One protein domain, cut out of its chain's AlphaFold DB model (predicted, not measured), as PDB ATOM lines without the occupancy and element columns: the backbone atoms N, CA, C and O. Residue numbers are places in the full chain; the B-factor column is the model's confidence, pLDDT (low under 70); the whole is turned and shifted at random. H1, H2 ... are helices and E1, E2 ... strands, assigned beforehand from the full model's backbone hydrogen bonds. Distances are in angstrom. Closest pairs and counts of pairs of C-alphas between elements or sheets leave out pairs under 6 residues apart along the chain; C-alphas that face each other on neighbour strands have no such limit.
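What this domain is: This is residues 8 to 109 of the 113 residues of the protein "Hypothetical protein" of Lotharella oceanica (UniProt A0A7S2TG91). Picture a long, thin hairpin with a free arm: the helices H2 and H3 lie side by side, and the small two-strand hairpin E1 and E2 makes the tip at one end of them. Toward the other end of this pair lies the short helix H1, touching no other helix, and from there residues 78 to 109 stick out as an arm that holds H4 and then H5, with a corner between them. The printed part has 102 residues, with five named helices and two named strands in the order H1, H2, E1, E2, H3, H4, H5; the sheet E1 - E2 is antiparallel, and the class is mostly helix. The whole is extended, with a radius of gyration of the C-alphas of 21.6 A, and its elongated outline spans 67 by 39 by 29 A.

How they stand to each other: Look first at E1, residues 42 to 45, and E2, residues 51 to 53, antiparallel neighbours that form a hairpin, with 164 degrees between their directions. Across it, N 43 and O 52 are 2.8 A apart and N 52 and O 44 are 2.9 A apart, both within hydrogen-bond range. Next find H2, residues 25 to 38, and H3, residues 55 to 72, which touch and run opposite ways at a shallow tilt of 2 degrees; their closest C-alphas, those of Met 32 and Met 61, are 6.5 A apart. H1, residues 8 to 15, is apart from H2 and from H3. H4, residues 82 to 93, and H5, residues 98 to 108, are apart from each other, and both stand free. In H1, H2, H4 and H5 every O i to N i+4 pair is within hydrogen-bond range; in H3 it is 12 of 14.

Where its parts are: Find C-alpha 42 at (133.004, 151.581, 70.062), where E1 begins; it is 7.6 A long, and E2 is 6.1 A. From C-alpha 55 at (127.053, 146.772, 74.680), H3 runs 25.9 A to C-alpha 72, while H2 measures 20.1 A. H1 is 10.6 A long, H4 16.5 A and H5 15.3 A, the last ending at C-alpha 108 at (152.784, 102.522, 53.281).

The domain as a whole: The two C-alphas farthest apart are those of Asp 48 and Ile 108, at 69.6 A. Without the stretch that stands free, the body of 70 residues spans 58 by 22 by 15 A. The printed part has no cut and no long link. Its mean pLDDT is 88.5, and at Thr 95 you will find its one residue under 70.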
ATOM      1  N   GLU A   8     124.277 120.642  62.120       87.19
ATOM      2  CA  GLU A   8     124.149 119.342  62.771       87.19
ATOM      3  C   GLU A   8     125.051 119.192  64.005       87.19
ATOM      4  O   GLU A   8     124.542 118.829  65.062       87.19
ATOM      5  N   TYR A   9     126.349 119.530  63.940       89.56
ATOM      6  CA  TYR A   9     127.236 119.510  65.116       89.56
ATOM      7  C   TYR A   9     126.690 120.408  66.233       89.56
ATOM      8  O   TYR A   9     126.623 120.015  67.400       89.56
ATOM      9  N   ARG A  10     126.236 121.614  65.880       86.69
ATOM     10  CA  ARG A  10     125.673 122.562  66.853       86.69
ATOM     11  C   ARG A  10     124.372 122.041  67.459       86.69
ATOM     12  O   ARG A  10     124.161 122.181  68.663       86.69
ATOM     13  N   ALA A  11     123.514 121.428  66.647       89.06
ATOM     14  CA  ALA A  11     122.293 120.780  67.113       89.06
ATOM     15  C   ALA A  11     122.603 119.595  68.042       89.06
ATOM     16  O   ALA A  11     121.983 119.465  69.097       89.06
ATOM     17  N   MET A  12     123.600 118.778  67.701       90.25
ATOM     18  CA  MET A  12     124.059 117.657  68.517       90.25
ATOM     19  C   MET A  12     124.559 118.128  69.886       90.25
ATOM     20  O   MET A  12     124.105 117.609  70.902       90.25
ATOM     21  N   ILE A  13     125.433 119.138  69.940       89.19
ATOM     22  CA  ILE A  13     125.961 119.666  71.208       89.19
ATOM     23  C   ILE A  13     124.852 120.266  72.077       89.19
ATOM     24  O   ILE A  13     124.821 120.015  73.281       89.19
ATOM     25  N   LYS A  14     123.890 120.986  71.484       87.44
ATOM     26  CA  LYS A  14     122.724 121.505  72.222       87.44
ATOM     27  C   LYS A  14     121.916 120.392  72.897       87.44
ATOM     28  O   LYS A  14     121.457 120.584  74.018       87.44
ATOM     29  N   ARG A  15     121.785 119.223  72.258       89.81
ATOM     30  CA  ARG A  15     121.113 118.047  72.847       89.81
ATOM     31  C   ARG A  15     121.886 117.429  74.019       89.81
ATOM     32  O   ARG A  15     121.288 116.715  74.812       89.81
ATOM     33  N   GLN A  16     123.186 117.705  74.152       87.69
ATOM     34  CA  GLN A  16     124.022 117.229  75.263       87.69
ATOM     35  C   GLN A  16     124.039 118.185  76.468       87.69
ATOM     36  O   GLN A  16     124.788 117.960  77.420       87.69
ATOM     37  N   LYS A  17     123.238 119.261  76.455       81.00
ATOM     38  CA  LYS A  17     123.150 120.205  77.576       81.00
ATOM     39  C   LYS A  17     122.797 119.461  78.873       81.00
ATOM     40  O   LYS A  17     121.865 118.665  78.902       81.00
ATOM     41  N   GLY A  18     123.555 119.720  79.939       80.12
ATOM     42  CA  GLY A  18     123.376 119.054  81.239       80.12
ATOM     43  C   GLY A  18     124.065 117.691  81.373       80.12
ATOM     44  O   GLY A  18     123.945 117.055  82.415       80.12
ATOM     45  N   ARG A  19     124.804 117.233  80.355       86.94
ATOM     46  CA  ARG A  19     125.636 116.022  80.420       86.94
ATOM     47  C   ARG A  19     127.119 116.381  80.395       86.94
ATOM     48  O   ARG A  19     127.495 117.472  79.965       86.94
ATOM     49  N   ALA A  20     127.960 115.461  80.864       89.06
ATOM     50  CA  ALA A  20     129.406 115.574  80.710       89.06
ATOM     51  C   ALA A  20     129.769 115.406  79.230       89.06
ATOM     52  O   ALA A  20     129.548 114.343  78.647       89.06
ATOM     53  N   CYS A  21     130.284 116.463  78.614       90.25
ATOM     54  CA  CYS A  21     130.773 116.428  77.243       90.25
ATOM     55  C   CYS A  21     131.956 117.389  77.070       90.25
ATOM     56  O   CYS A  21     132.104 118.348  77.828       90.25
ATOM     57  N   VAL A  22     132.790 117.138  76.059       89.38
ATOM     58  CA  VAL A  22     133.875 118.040  75.649       89.38
ATOM     59  C   VAL A  22     133.544 118.584  74.259       89.38
ATOM     60  O   VAL A  22     133.766 117.890  73.265       89.38
ATOM     61  N   PRO A  23     132.973 119.797  74.151       89.62
ATOM     62  CA  PRO A  23     132.744 120.429  72.860       89.62
ATOM     63  C   PRO A  23     134.066 120.756  72.159       89.62
ATOM     64  O   PRO A  23     135.048 121.146  72.789       89.62
ATOM     65  N   TYR A  24     134.071 120.682  70.831       89.88
ATOM     66  CA  TYR A  24     135.168 121.163  70.003       89.88
ATOM     67  C   TYR A  24     135.343 122.683  70.140       89.88
ATOM     68  O   TYR A  24     134.531 123.473  69.649       89.88
ATOM     69  N   PHE A  25     136.433 123.087  70.796       88.69
ATOM     70  CA  PHE A  25     136.726 124.483  71.134       88.69
ATOM     71  C   PHE A  25     136.938 125.380  69.903       88.69
ATOM     72  O   PHE A  25     136.609 126.564  69.940       88.69
ATOM     73  N   GLY A  26     137.399 124.813  68.781       90.56
ATOM     74  CA  GLY A  26     137.606 125.558  67.534       90.56
ATOM     75  C   GLY A  26     136.334 126.223  66.989       90.56
ATOM     76  O   GLY A  26     136.414 127.305  66.411       90.56
ATOM     77  N   VAL A  27     135.151 125.637  67.226       89.06
ATOM     78  CA  VAL A  27     133.866 126.260  66.850       89.06
ATOM     79  C   VAL A  27     133.640 127.558  67.617       89.06
ATOM     80  O   VAL A  27     133.268 128.568  67.025       89.06
ATOM     81  N   LEU A  28     133.891 127.531  68.927       89.00
ATOM     82  CA  LEU A  28     133.714 128.683  69.800       89.00
ATOM     83  C   LEU A  28     134.707 129.795  69.450       89.00
ATOM     84  O   LEU A  28     134.298 130.940  69.294       89.00
ATOM     85  N   LEU A  29     135.993 129.456  69.296       90.31
ATOM     86  CA  LEU A  29     137.034 130.418  68.915       90.31
ATOM     87  C   LEU A  29     136.681 131.144  67.622       90.31
ATOM     88  O   LEU A  29     136.805 132.363  67.537       90.31
ATOM     89  N   ARG A  30     136.190 130.397  66.634       89.06
ATOM     90  CA  ARG A  30     135.772 130.982  65.372       89.06
ATOM     91  C   ARG A  30     134.562 131.895  65.523       89.06
ATOM     92  O   ARG A  30     134.573 132.979  64.956       89.06
ATOM     93  N   ASP A  31     133.534 131.477  66.262       88.38
ATOM     94  CA  ASP A  31     132.360 132.324  66.491       88.38
ATOM     95  C   ASP A  31     132.765 133.635  67.171       88.38
ATOM     96  O   ASP A  31     132.337 134.707  66.746       88.38
ATOM     97  N   MET A  32     133.639 133.559  68.181       89.94
ATOM     98  CA  MET A  32     134.182 134.735  68.859       89.94
ATOM     99  C   MET A  32     134.950 135.636  67.888       89.94
ATOM    100  O   MET A  32     134.677 136.832  67.847       89.94
ATOM    101  N   LEU A  33     135.833 135.076  67.057       91.44
ATOM    102  CA  LEU A  33     136.579 135.835  66.050       91.44
ATOM    103  C   LEU A  33     135.644 136.525  65.046       91.44
ATOM    104  O   LEU A  33     135.738 137.732  64.851       91.44
ATOM    105  N   CYS A  34     134.684 135.793  64.475       88.75
ATOM    106  CA  CYS A  34     133.734 136.357  63.518       88.75
ATOM    107  C   CYS A  34     132.900 137.493  64.132       88.75
ATOM    108  O   CYS A  34     132.650 138.498  63.471       88.75
ATOM    109  N   TYR A  35     132.466 137.369  65.393       86.31
ATOM    110  CA  TYR A  35     131.752 138.452  66.079       86.31
ATOM    111  C   TYR A  35     132.655 139.636  66.436       86.31
ATOM    112  O   TYR A  35     132.188 140.780  66.445       86.31
ATOM    113  N   GLU A  36     133.921 139.372  66.748       88.19
ATOM    114  CA  GLU A  36     134.910 140.399  67.039       88.19
ATOM    115  C   GLU A  36     135.189 141.262  65.802       88.19
ATOM    116  O   GLU A  36     135.140 142.489  65.895       88.19
ATOM    117  N   GLU A  37     135.361 140.634  64.641       89.44
ATOM    118  CA  GLU A  37     135.630 141.305  63.365       89.44
ATOM    119  C   GLU A  37     134.389 141.986  62.768       89.44
ATOM    120  O   GLU A  37     134.487 143.068  62.196       89.44
ATOM    121  N   ALA A  38     133.194 141.406  62.932       86.44
ATOM    122  CA  ALA A  38     131.986 141.904  62.270       86.44
ATOM    123  C   ALA A  38     131.408 143.203  62.860       86.44
ATOM    124  O   ALA A  38     130.570 143.842  62.220       86.44
ATOM    125  N   LYS A  39     131.760 143.585  64.098       82.12
ATOM    126  CA  LYS A  39     131.187 144.773  64.762       82.12
ATOM    127  C   LYS A  39     132.249 145.609  65.476       82.12
ATOM    128  O   LYS A  39     133.063 145.051  66.207       82.12
ATOM    129  N   PRO A  40     132.192 146.949  65.396       86.12
ATOM    130  CA  PRO A  40     133.108 147.800  66.144       86.12
ATOM    131  C   PRO A  40     132.836 147.706  67.653       86.12
ATOM    132  O   PRO A  40     131.686 147.561  68.090       86.12
ATOM    133  N   LYS A  41     133.905 147.785  68.460       83.88
ATOM    134  CA  LYS A  41     133.820 147.822  69.935       83.88
ATOM    135  C   LYS A  41     133.221 149.135  70.447       83.88
ATOM    136  O   LYS A  41     132.523 149.136  71.457       83.88
ATOM    137  N   VAL A  42     133.472 150.231  69.737       86.94
ATOM    138  CA  VAL A  42     133.004 151.581  70.062       86.94
ATOM    139  C   VAL A  42     131.972 152.000  69.023       86.94
ATOM    140  O   VAL A  42     132.204 151.835  67.830       86.94
ATOM    141  N   LYS A  43     130.827 152.511  69.475       82.69
ATOM    142  CA  LYS A  43     129.778 153.061  68.608       82.69
ATOM    143  C   LYS A  43     130.061 154.508  68.227       82.69
ATOM    144  O   LYS A  43     129.905 154.868  67.069       82.69
ATOM    145  N   SER A  44     130.464 155.321  69.196       84.75
ATOM    146  CA  SER A  44     130.814 156.724  68.988       84.75
ATOM    147  C   SER A  44     131.710 157.221  70.120       84.75
ATOM    148  O   SER A  44     131.767 156.629  71.201       84.75
ATOM    149  N   LYS A  45     132.426 158.312  69.854       87.06
ATOM    150  CA  LYS A  45     133.091 159.129  70.868       87.06
ATOM    151  C   LYS A  45     132.479 160.520  70.802       87.06
ATOM    152  O   LYS A  45     132.304 161.044  69.704       87.06
ATOM    153  N   THR A  46     132.108 161.078  71.940       83.06
ATOM    154  CA  THR A  46     131.583 162.442  72.033       83.06
ATOM    155  C   THR A  46     132.734 163.450  72.139       83.06
ATOM    156  O   THR A  46     133.886 163.072  72.362       83.06
ATOM    157  N   GLN A  47     132.441 164.737  71.933       82.50
ATOM    158  CA  GLN A  47     133.452 165.806  71.911       82.50
ATOM    159  C   GLN A  47     134.135 166.031  73.272       82.50
ATOM    160  O   GLN A  47     135.288 166.441  73.311       82.50
ATOM    161  N   ASP A  48     133.461 165.699  74.373       88.94
ATOM    162  CA  ASP A  48     133.971 165.697  75.753       88.94
ATOM    163  C   ASP A  48     134.840 164.465  76.086       88.94
ATOM    164  O   ASP A  48     135.324 164.329  77.205       88.94
ATOM    165  N   GLY A  49     135.051 163.552  75.130       86.12
ATOM    166  CA  GLY A  49     135.881 162.358  75.311       86.12
ATOM    167  C   GLY A  49     135.134 161.123  75.827       86.12
ATOM    168  O   GLY A  49     135.742 160.055  75.937       86.12
ATOM    169  N   THR A  50     133.823 161.212  76.076       89.56
ATOM    170  CA  THR A  50     133.011 160.059  76.490       89.56
ATOM    171  C   THR A  50     132.907 159.021  75.362       89.56
ATOM    172  O   THR A  50     132.610 159.323  74.204       89.56
ATOM    173  N   VAL A  51     133.170 157.752  75.694       87.88
ATOM    174  CA  VAL A  51     133.183 156.632  74.739       87.88
ATOM    175  C   VAL A  51     131.921 155.792  74.892       87.88
ATOM    176  O   VAL A  51     131.713 155.135  75.910       87.88
ATOM    177  N   TRP A  52     131.110 155.723  73.839       88.12
ATOM    178  CA  TRP A  52     129.935 154.857  73.803       88.12
ATOM    179  C   TRP A  52     130.323 153.459  73.333       88.12
ATOM    180  O   TRP A  52     130.614 153.226  72.157       88.12
ATOM    181  N   VAL A  53     130.319 152.502  74.257       90.19
ATOM    182  CA  VAL A  53     130.666 151.103  73.981       90.19
ATOM    183  C   VAL A  53     129.506 150.377  73.300       90.19
ATOM    184  O   VAL A  53     128.324 150.602  73.572       90.19
ATOM    185  N   ASN A  54     129.832 149.453  72.401       89.81
ATOM    186  CA  ASN A  54     128.850 148.578  71.786       89.81
ATOM    187  C   ASN A  54     128.438 147.443  72.738       89.81
ATOM    188  O   ASN A  54     128.891 146.309  72.600       89.81
ATOM    189  N   ILE A  55     127.532 147.738  73.673       90.50
ATOM    190  CA  ILE A  55     127.053 146.772  74.680       90.50
ATOM    191  C   ILE A  55     126.516 145.486  74.034       90.50
ATOM    192  O   ILE A  55     126.813 144.398  74.511       90.50
ATOM    193  N   LYS A  56     125.824 145.579  72.888       89.88
ATOM    194  CA  LYS A  56     125.312 144.401  72.159       89.88
ATOM    195  C   LYS A  56     126.428 143.445  71.713       89.88
ATOM    196  O   LYS A  56     126.209 142.240  71.628       89.88
ATOM    197  N   LYS A  57     127.618 143.971  71.396       89.75
ATOM    198  CA  LYS A  57     128.796 143.149  71.079       89.75
ATOM    199  C   LYS A  57     129.301 142.439  72.336       89.75
ATOM    200  O   LYS A  57     129.536 141.235  72.289       89.75
ATOM    201  N   CYS A  58     129.412 143.163  73.449       89.31
ATOM    202  CA  CYS A  58     129.822 142.603  74.737       89.31
ATOM    203  C   CYS A  58     128.861 141.508  75.219       89.31
ATOM    204  O   CYS A  58     129.308 140.432  75.599       89.31
ATOM    205  N   GLU A  59     127.554 141.749  75.136       92.19
ATOM    206  CA  GLU A  59     126.507 140.797  75.512       92.19
ATOM    207  C   GLU A  59     126.611 139.504  74.700       92.19
ATOM    208  O   GLU A  59     126.647 138.409  75.261       92.19
ATOM    209  N   ARG A  60     126.757 139.618  73.373       90.62
ATOM    210  CA  ARG A  60     126.873 138.440  72.512       90.62
ATOM    211  C   ARG A  60     128.135 137.630  72.798       90.62
ATOM    212  O   ARG A  60     128.068 136.402  72.824       90.62
ATOM    213  N   MET A  61     129.261 138.305  73.029       90.38
ATOM    214  CA  MET A  61     130.514 137.653  73.411       90.38
ATOM    215  C   MET A  61     130.380 136.946  74.766       90.38
ATOM    216  O   MET A  61     130.764 135.785  74.903       90.38
ATOM    217  N   GLY A  62     129.761 137.610  75.747       92.06
ATOM    218  CA  GLY A  62     129.473 137.031  77.057       92.06
ATOM    219  C   GLY A  62     128.595 135.785  76.961       92.06
ATOM    220  O   GLY A  62     128.853 134.798  77.645       92.06
ATOM    221  N   GLN A  63     127.616 135.783  76.057       91.25
ATOM    222  CA  GLN A  63     126.743 134.632  75.852       91.25
ATOM    223  C   GLN A  63     127.480 133.427  75.254       91.25
ATOM    224  O   GLN A  63     127.271 132.310  75.713       91.25
ATOM    225  N   LEU A  64     128.401 133.646  74.308       89.19
ATOM    226  CA  LEU A  64     129.258 132.578  73.776       89.19
ATOM    227  C   LEU A  64     130.133 131.950  74.873       89.19
ATOM    228  O   LEU A  64     130.237 130.727  74.961       89.19
ATOM    229  N   VAL A  65     130.733 132.775  75.735       89.88
ATOM    230  CA  VAL A  65     131.542 132.294  76.868       89.88
ATOM    231  C   VAL A  65     130.676 131.543  77.880       89.88
ATOM    232  O   VAL A  65     131.061 130.471  78.342       89.88
ATOM    233  N   SER A  66     129.497 132.074  78.204       89.25
ATOM    234  CA  SER A  66     128.549 131.433  79.117       89.25
ATOM    235  C   SER A  66     128.133 130.051  78.609       89.25
ATOM    236  O   SER A  66     128.243 129.073  79.347       89.25
ATOM    237  N   ASP A  67     127.776 129.943  77.325       83.94
ATOM    238  CA  ASP A  67     127.422 128.674  76.683       83.94
ATOM    239  C   ASP A  67     128.561 127.646  76.779       83.94
ATOM    240  O   ASP A  67     128.314 126.464  77.018       83.94
ATOM    241  N   ALA A  68     129.817 128.082  76.645       83.44
ATOM    242  CA  ALA A  68     130.979 127.210  76.787       83.44
ATOM    243  C   ALA A  68     131.189 126.727  78.234       83.44
ATOM    244  O   ALA A  68     131.526 125.562  78.462       83.44
ATOM    245  N   LEU A  69     130.964 127.599  79.222       85.50
ATOM    246  CA  LEU A  69     131.122 127.269  80.641       85.50
ATOM    247  C   LEU A  69     130.099 126.237  81.129       85.50
ATOM    248  O   LEU A  69     130.425 125.451  82.021       85.50
ATOM    249  N   LEU A  70     128.913 126.170  80.513       82.94
ATOM    250  CA  LEU A  70     127.893 125.166  80.843       82.94
ATOM    251  C   LEU A  70     128.411 123.727  80.724       82.94
ATOM    252  O   LEU A  70     127.977 122.851  81.470       82.94
ATOM    253  N   PHE A  71     129.357 123.474  79.819       81.38
ATOM    254  CA  PHE A  71     129.923 122.141  79.619       81.38
ATOM    255  C   PHE A  71     131.056 121.814  80.600       81.38
ATOM    256  O   PHE A  71     131.295 120.646  80.886       81.38
ATOM    257  N   LYS A  72     131.706 122.828  81.189       80.19
ATOM    258  CA  LYS A  72     132.772 122.643  82.190       80.19
ATOM    259  C   LYS A  72     132.234 122.147  83.541       80.19
ATOM    260  O   LYS A  72     132.969 121.512  84.294       80.19
ATOM    261  N   GLY A  73     130.971 122.446  83.854       79.31
ATOM    262  CA  GLY A  73     130.347 122.087  85.133       79.31
ATOM    263  C   GLY A  73     130.067 120.590  85.305       79.31
ATOM    264  O   GLY A  73     130.064 120.096  86.430       79.31
ATOM    265  N   ASN A  74     129.884 119.851  84.209       84.69
ATOM    266  CA  ASN A  74     129.490 118.445  84.258       84.69
ATOM    267  C   ASN A  74     130.717 117.535  84.176       84.69
ATOM    268  O   ASN A  74     131.458 117.557  83.194       84.69
ATOM    269  N   ARG A  75     130.923 116.699  85.197       87.38
ATOM    270  CA  ARG A  75     132.055 115.768  85.248       87.38
ATOM    271  C   ARG A  75     131.667 114.398  84.715       87.38
ATOM    272  O   ARG A  75     130.599 113.881  85.027       87.38
ATOM    273  N   TYR A  76     132.572 113.790  83.956       89.50
ATOM    274  CA  TYR A  76     132.470 112.372  83.641       89.50
ATOM    275  C   TYR A  76     132.574 111.542  84.923       89.50
ATOM    276  O   TYR A  76     133.376 111.845  85.804       89.50
ATOM    277  N   THR A  77     131.802 110.461  85.005       90.56
ATOM    278  CA  THR A  77     131.793 109.532  86.149       90.56
ATOM    279  C   THR A  77     132.908 108.480  86.084       90.56
ATOM    280  O   THR A  77     132.940 107.542  86.880       90.56
ATOM    281  N   HIS A  78     133.846 108.613  85.143       87.94
ATOM    282  CA  HIS A  78     134.937 107.662  84.949       87.94
ATOM    283  C   HIS A  78     136.041 107.823  86.001       87.94
ATOM    284  O   HIS A  78     136.441 108.934  86.349       87.94
ATOM    285  N   LYS A  79     136.593 106.695  86.461       91.50
ATOM    286  CA  LYS A  79     137.791 106.683  87.308       91.50
ATOM    287  C   LYS A  79     139.039 106.844  86.444       91.50
ATOM    288  O   LYS A  79     139.275 106.037  85.545       91.50
ATOM    289  N   SER A  80     139.846 107.861  86.739       89.56
ATOM    290  CA  SER A  80     141.131 108.065  86.066       89.56
ATOM    291  C   SER A  80     142.115 106.947  86.416       89.56
ATOM    292  O   SER A  80     142.208 106.526  87.570       89.56
ATOM    293  N   ARG A  81     142.863 106.473  85.415       95.69
ATOM    294  CA  ARG A  81     143.982 105.542  85.587       95.69
ATOM    295  C   ARG A  81     145.287 106.290  85.297       95.69
ATOM    296  O   ARG A  81     145.567 106.542  84.125       95.69
ATOM    297  N   PRO A  82     146.099 106.621  86.320       95.00
ATOM    298  CA  PRO A  82     147.259 107.501  86.152       95.00
ATOM    299  C   PRO A  82     148.282 107.013  85.121       95.00
ATOM    300  O   PRO A  82     148.808 107.810  84.350       95.00
ATOM    301  N   HIS A  83     148.528 105.702  85.052       96.00
ATOM    302  CA  HIS A  83     149.475 105.126  84.091       96.00
ATOM    303  C   HIS A  83     149.007 105.290  82.638       96.00
ATOM    304  O   HIS A  83     149.813 105.619  81.771       96.00
ATOM    305  N   VAL A  84     147.706 105.119  82.375       95.25
ATOM    306  CA  VAL A  84     147.130 105.321  81.037       95.25
ATOM    307  C   VAL A  84     147.187 106.796  80.658       95.25
ATOM    308  O   VAL A  84     147.613 107.120  79.554       95.25
ATOM    309  N   ALA A  85     146.815 107.690  81.578       93.06
ATOM    310  CA  ALA A  85     146.885 109.132  81.346       93.06
ATOM    311  C   ALA A  85     148.319 109.576  81.016       93.06
ATOM    312  O   ALA A  85     148.545 110.218  79.996       93.06
ATOM    313  N   SER A  86     149.300 109.129  81.808       94.81
ATOM    314  CA  SER A  86     150.721 109.412  81.578       94.81
ATOM    315  C   SER A  86     151.215 108.891  80.223       94.81
ATOM    316  O   SER A  86     151.958 109.584  79.529       94.81
ATOM    317  N   LEU A  87     150.794 107.686  79.817       94.88
ATOM    318  CA  LEU A  87     151.142 107.126  78.511       94.88
ATOM    319  C   LEU A  87     150.585 107.980  77.363       94.88
ATOM    320  O   LEU A  87     151.322 108.301  76.431       94.88
ATOM    321  N   ILE A  88     149.310 108.370  77.446       93.12
ATOM    322  CA  ILE A  88     148.658 109.223  76.444       93.12
ATOM    323  C   ILE A  88     149.359 110.582  76.371       93.12
ATOM    324  O   ILE A  88     149.718 111.024  75.284       93.12
ATOM    325  N   GLU A  89     149.624 111.223  77.509       93.12
ATOM    326  CA  GLU A  89     150.305 112.520  77.561       93.12
ATOM    327  C   GLU A  89     151.701 112.469  76.932       93.12
ATOM    328  O   GLU A  89     152.063 113.356  76.157       93.12
ATOM    329  N   LYS A  90     152.481 111.419  77.221       93.62
ATOM    330  CA  LYS A  90     153.794 111.206  76.596       93.62
ATOM    331  C   LYS A  90     153.673 111.045  75.082       93.62
ATOM    332  O   LYS A  90     154.436 111.667  74.349       93.62
ATOM    333  N   ALA A  91     152.702 110.259  74.613       90.00
ATOM    334  CA  ALA A  91     152.461 110.060  73.188       90.00
ATOM    335  C   ALA A  91     152.033 111.358  72.480       90.00
ATOM    336  O   ALA A  91     152.480 111.610  71.366       90.00
ATOM    337  N   MET A  92     151.224 112.205  73.125       87.56
ATOM    338  CA  MET A  92     150.796 113.488  72.551       87.56
ATOM    339  C   MET A  92     151.928 114.520  72.462       87.56
ATOM    340  O   MET A  92     151.908 115.362  71.570       87.56
ATOM    341  N   ARG A  93     152.914 114.466  73.367       86.06
ATOM    342  CA  ARG A  93     154.100 115.342  73.327       86.06
ATOM    343  C   ARG A  93     155.147 114.905  72.313       86.06
ATOM    344  O   ARG A  93     156.047 115.686  72.018       86.06
ATOM    345  N   ALA A  94     155.062 113.679  71.805       82.25
ATOM    346  CA  ALA A  94     155.890 113.246  70.694       82.25
ATOM    347  C   ALA A  94     155.398 113.959  69.428       82.25
ATOM    348  O   ALA A  94     154.577 113.430  68.678       82.25
ATOM    349  N   THR A  95     155.854 115.194  69.223       69.38
ATOM    350  CA  THR A  95     155.573 115.961  68.013       69.38
ATOM    351  C   THR A  95     156.095 115.163  66.829       69.38
ATOM    352  O   THR A  95     157.279 114.838  66.758       69.38
ATOM    353  N   ARG A  96     155.199 114.809  65.913       78.69
ATOM    354  CA  ARG A  96     155.576 114.196  64.645       78.69
ATOM    355  C   ARG A  96     155.504 115.279  63.593       78.69
ATOM    356  O   ARG A  96     154.476 115.940  63.471       78.69
ATOM    357  N   ASP A  97     156.609 115.468  62.888       87.38
ATOM    358  CA  ASP A  97     156.653 116.357  61.740       87.38
ATOM    359  C   ASP A  97     155.610 115.915  60.700       87.38
ATOM    360  O   ASP A  97     155.480 114.725  60.395       87.38
ATOM    361  N   GLU A  98     154.836 116.877  60.200       91.38
ATOM    362  CA  GLU A  98     153.742 116.617  59.263       91.38
ATOM    363  C   GLU A  98     154.279 116.025  57.958       91.38
ATOM    364  O   GLU A  98     153.714 115.054  57.451       91.38
ATOM    365  N   ASN A  99     155.414 116.535  57.465       92.12
ATOM    366  CA  ASN A  99     156.029 116.035  56.236       92.12
ATOM    367  C   ASN A  99     156.518 114.597  56.419       92.12
ATOM    368  O   ASN A  99     156.211 113.738  55.598       92.12
ATOM    369  N   ALA A 100     157.178 114.294  57.539       90.19
ATOM    370  CA  ALA A 100     157.593 112.931  57.855       90.19
ATOM    371  C   ALA A 100     156.408 111.945  57.922       90.19
ATOM    372  O   ALA A 100     156.521 110.802  57.473       90.19
ATOM    373  N   LEU A 101     155.260 112.371  58.465       91.31
ATOM    374  CA  LEU A 101     154.035 111.563  58.480       91.31
ATOM    375  C   LEU A 101     153.439 111.375  57.084       91.31
ATOM    376  O   LEU A 101     152.971 110.283  56.753       91.31
ATOM    377  N   TYR A 102     153.460 112.423  56.268       91.19
ATOM    378  CA  TYR A 102     152.973 112.384  54.897       91.19
ATOM    379  C   TYR A 102     153.838 111.473  54.013       91.19
ATOM    380  O   TYR A 102     153.310 110.607  53.314       91.19
ATOM    381  N   ASP A 103     155.162 111.558  54.128       92.62
ATOM    382  CA  ASP A 103     156.110 110.671  53.447       92.62
ATOM    383  C   ASP A 103     155.950 109.216  53.890       92.62
ATOM    384  O   ASP A 103     155.957 108.294  53.068       92.62
ATOM    385  N   LEU A 104     155.755 108.986  55.193       91.69
ATOM    386  CA  LEU A 104     155.447 107.658  55.715       91.69
ATOM    387  C   LEU A 104     154.155 107.110  55.094       91.69
ATOM    388  O   LEU A 104     154.111 105.938  54.716       91.69
ATOM    389  N   SER A 105     153.128 107.952  54.933       93.38
ATOM    390  CA  SER A 105     151.887 107.563  54.260       93.38
ATOM    391  C   SER A 105     152.137 107.085  52.827       93.38
ATOM    392  O   SER A 105     151.548 106.081  52.434       93.38
ATOM    393  N   TYR A 106     153.014 107.742  52.058       90.94
ATOM    394  CA  TYR A 106     153.372 107.289  50.706       90.94
ATOM    395  C   TYR A 106     154.106 105.956  50.690       90.94
ATOM    396  O   TYR A 106     153.867 105.142  49.804       90.94
ATOM    397  N   ARG A 107     155.004 105.728  51.654       91.44
ATOM    398  CA  ARG A 107     155.728 104.452  51.752       91.44
ATOM    399  C   ARG A 107     154.779 103.296  52.051       91.44
ATOM    400  O   ARG A 107     154.956 102.215  51.507       91.44
ATOM    401  N   ILE A 108     153.784 103.531  52.908       93.62
ATOM    402  CA  ILE A 108     152.784 102.522  53.281       93.62
ATOM    403  C   ILE A 108     151.806 102.275  52.133       93.62
ATOM    404  O   ILE A 108     151.509 101.128  51.806       93.62
ATOM    405  N   LYS A 109     151.281 103.347  51.535       93.00
ATOM    406  CA  LYS A 109     150.348 103.272  50.415       93.00
ATOM    407  C   LYS A 109     150.800 104.237  49.320       93.00
ATOM    408  O   LYS A 109     150.403 105.406  49.337       93.00
TER     409      LYS A 109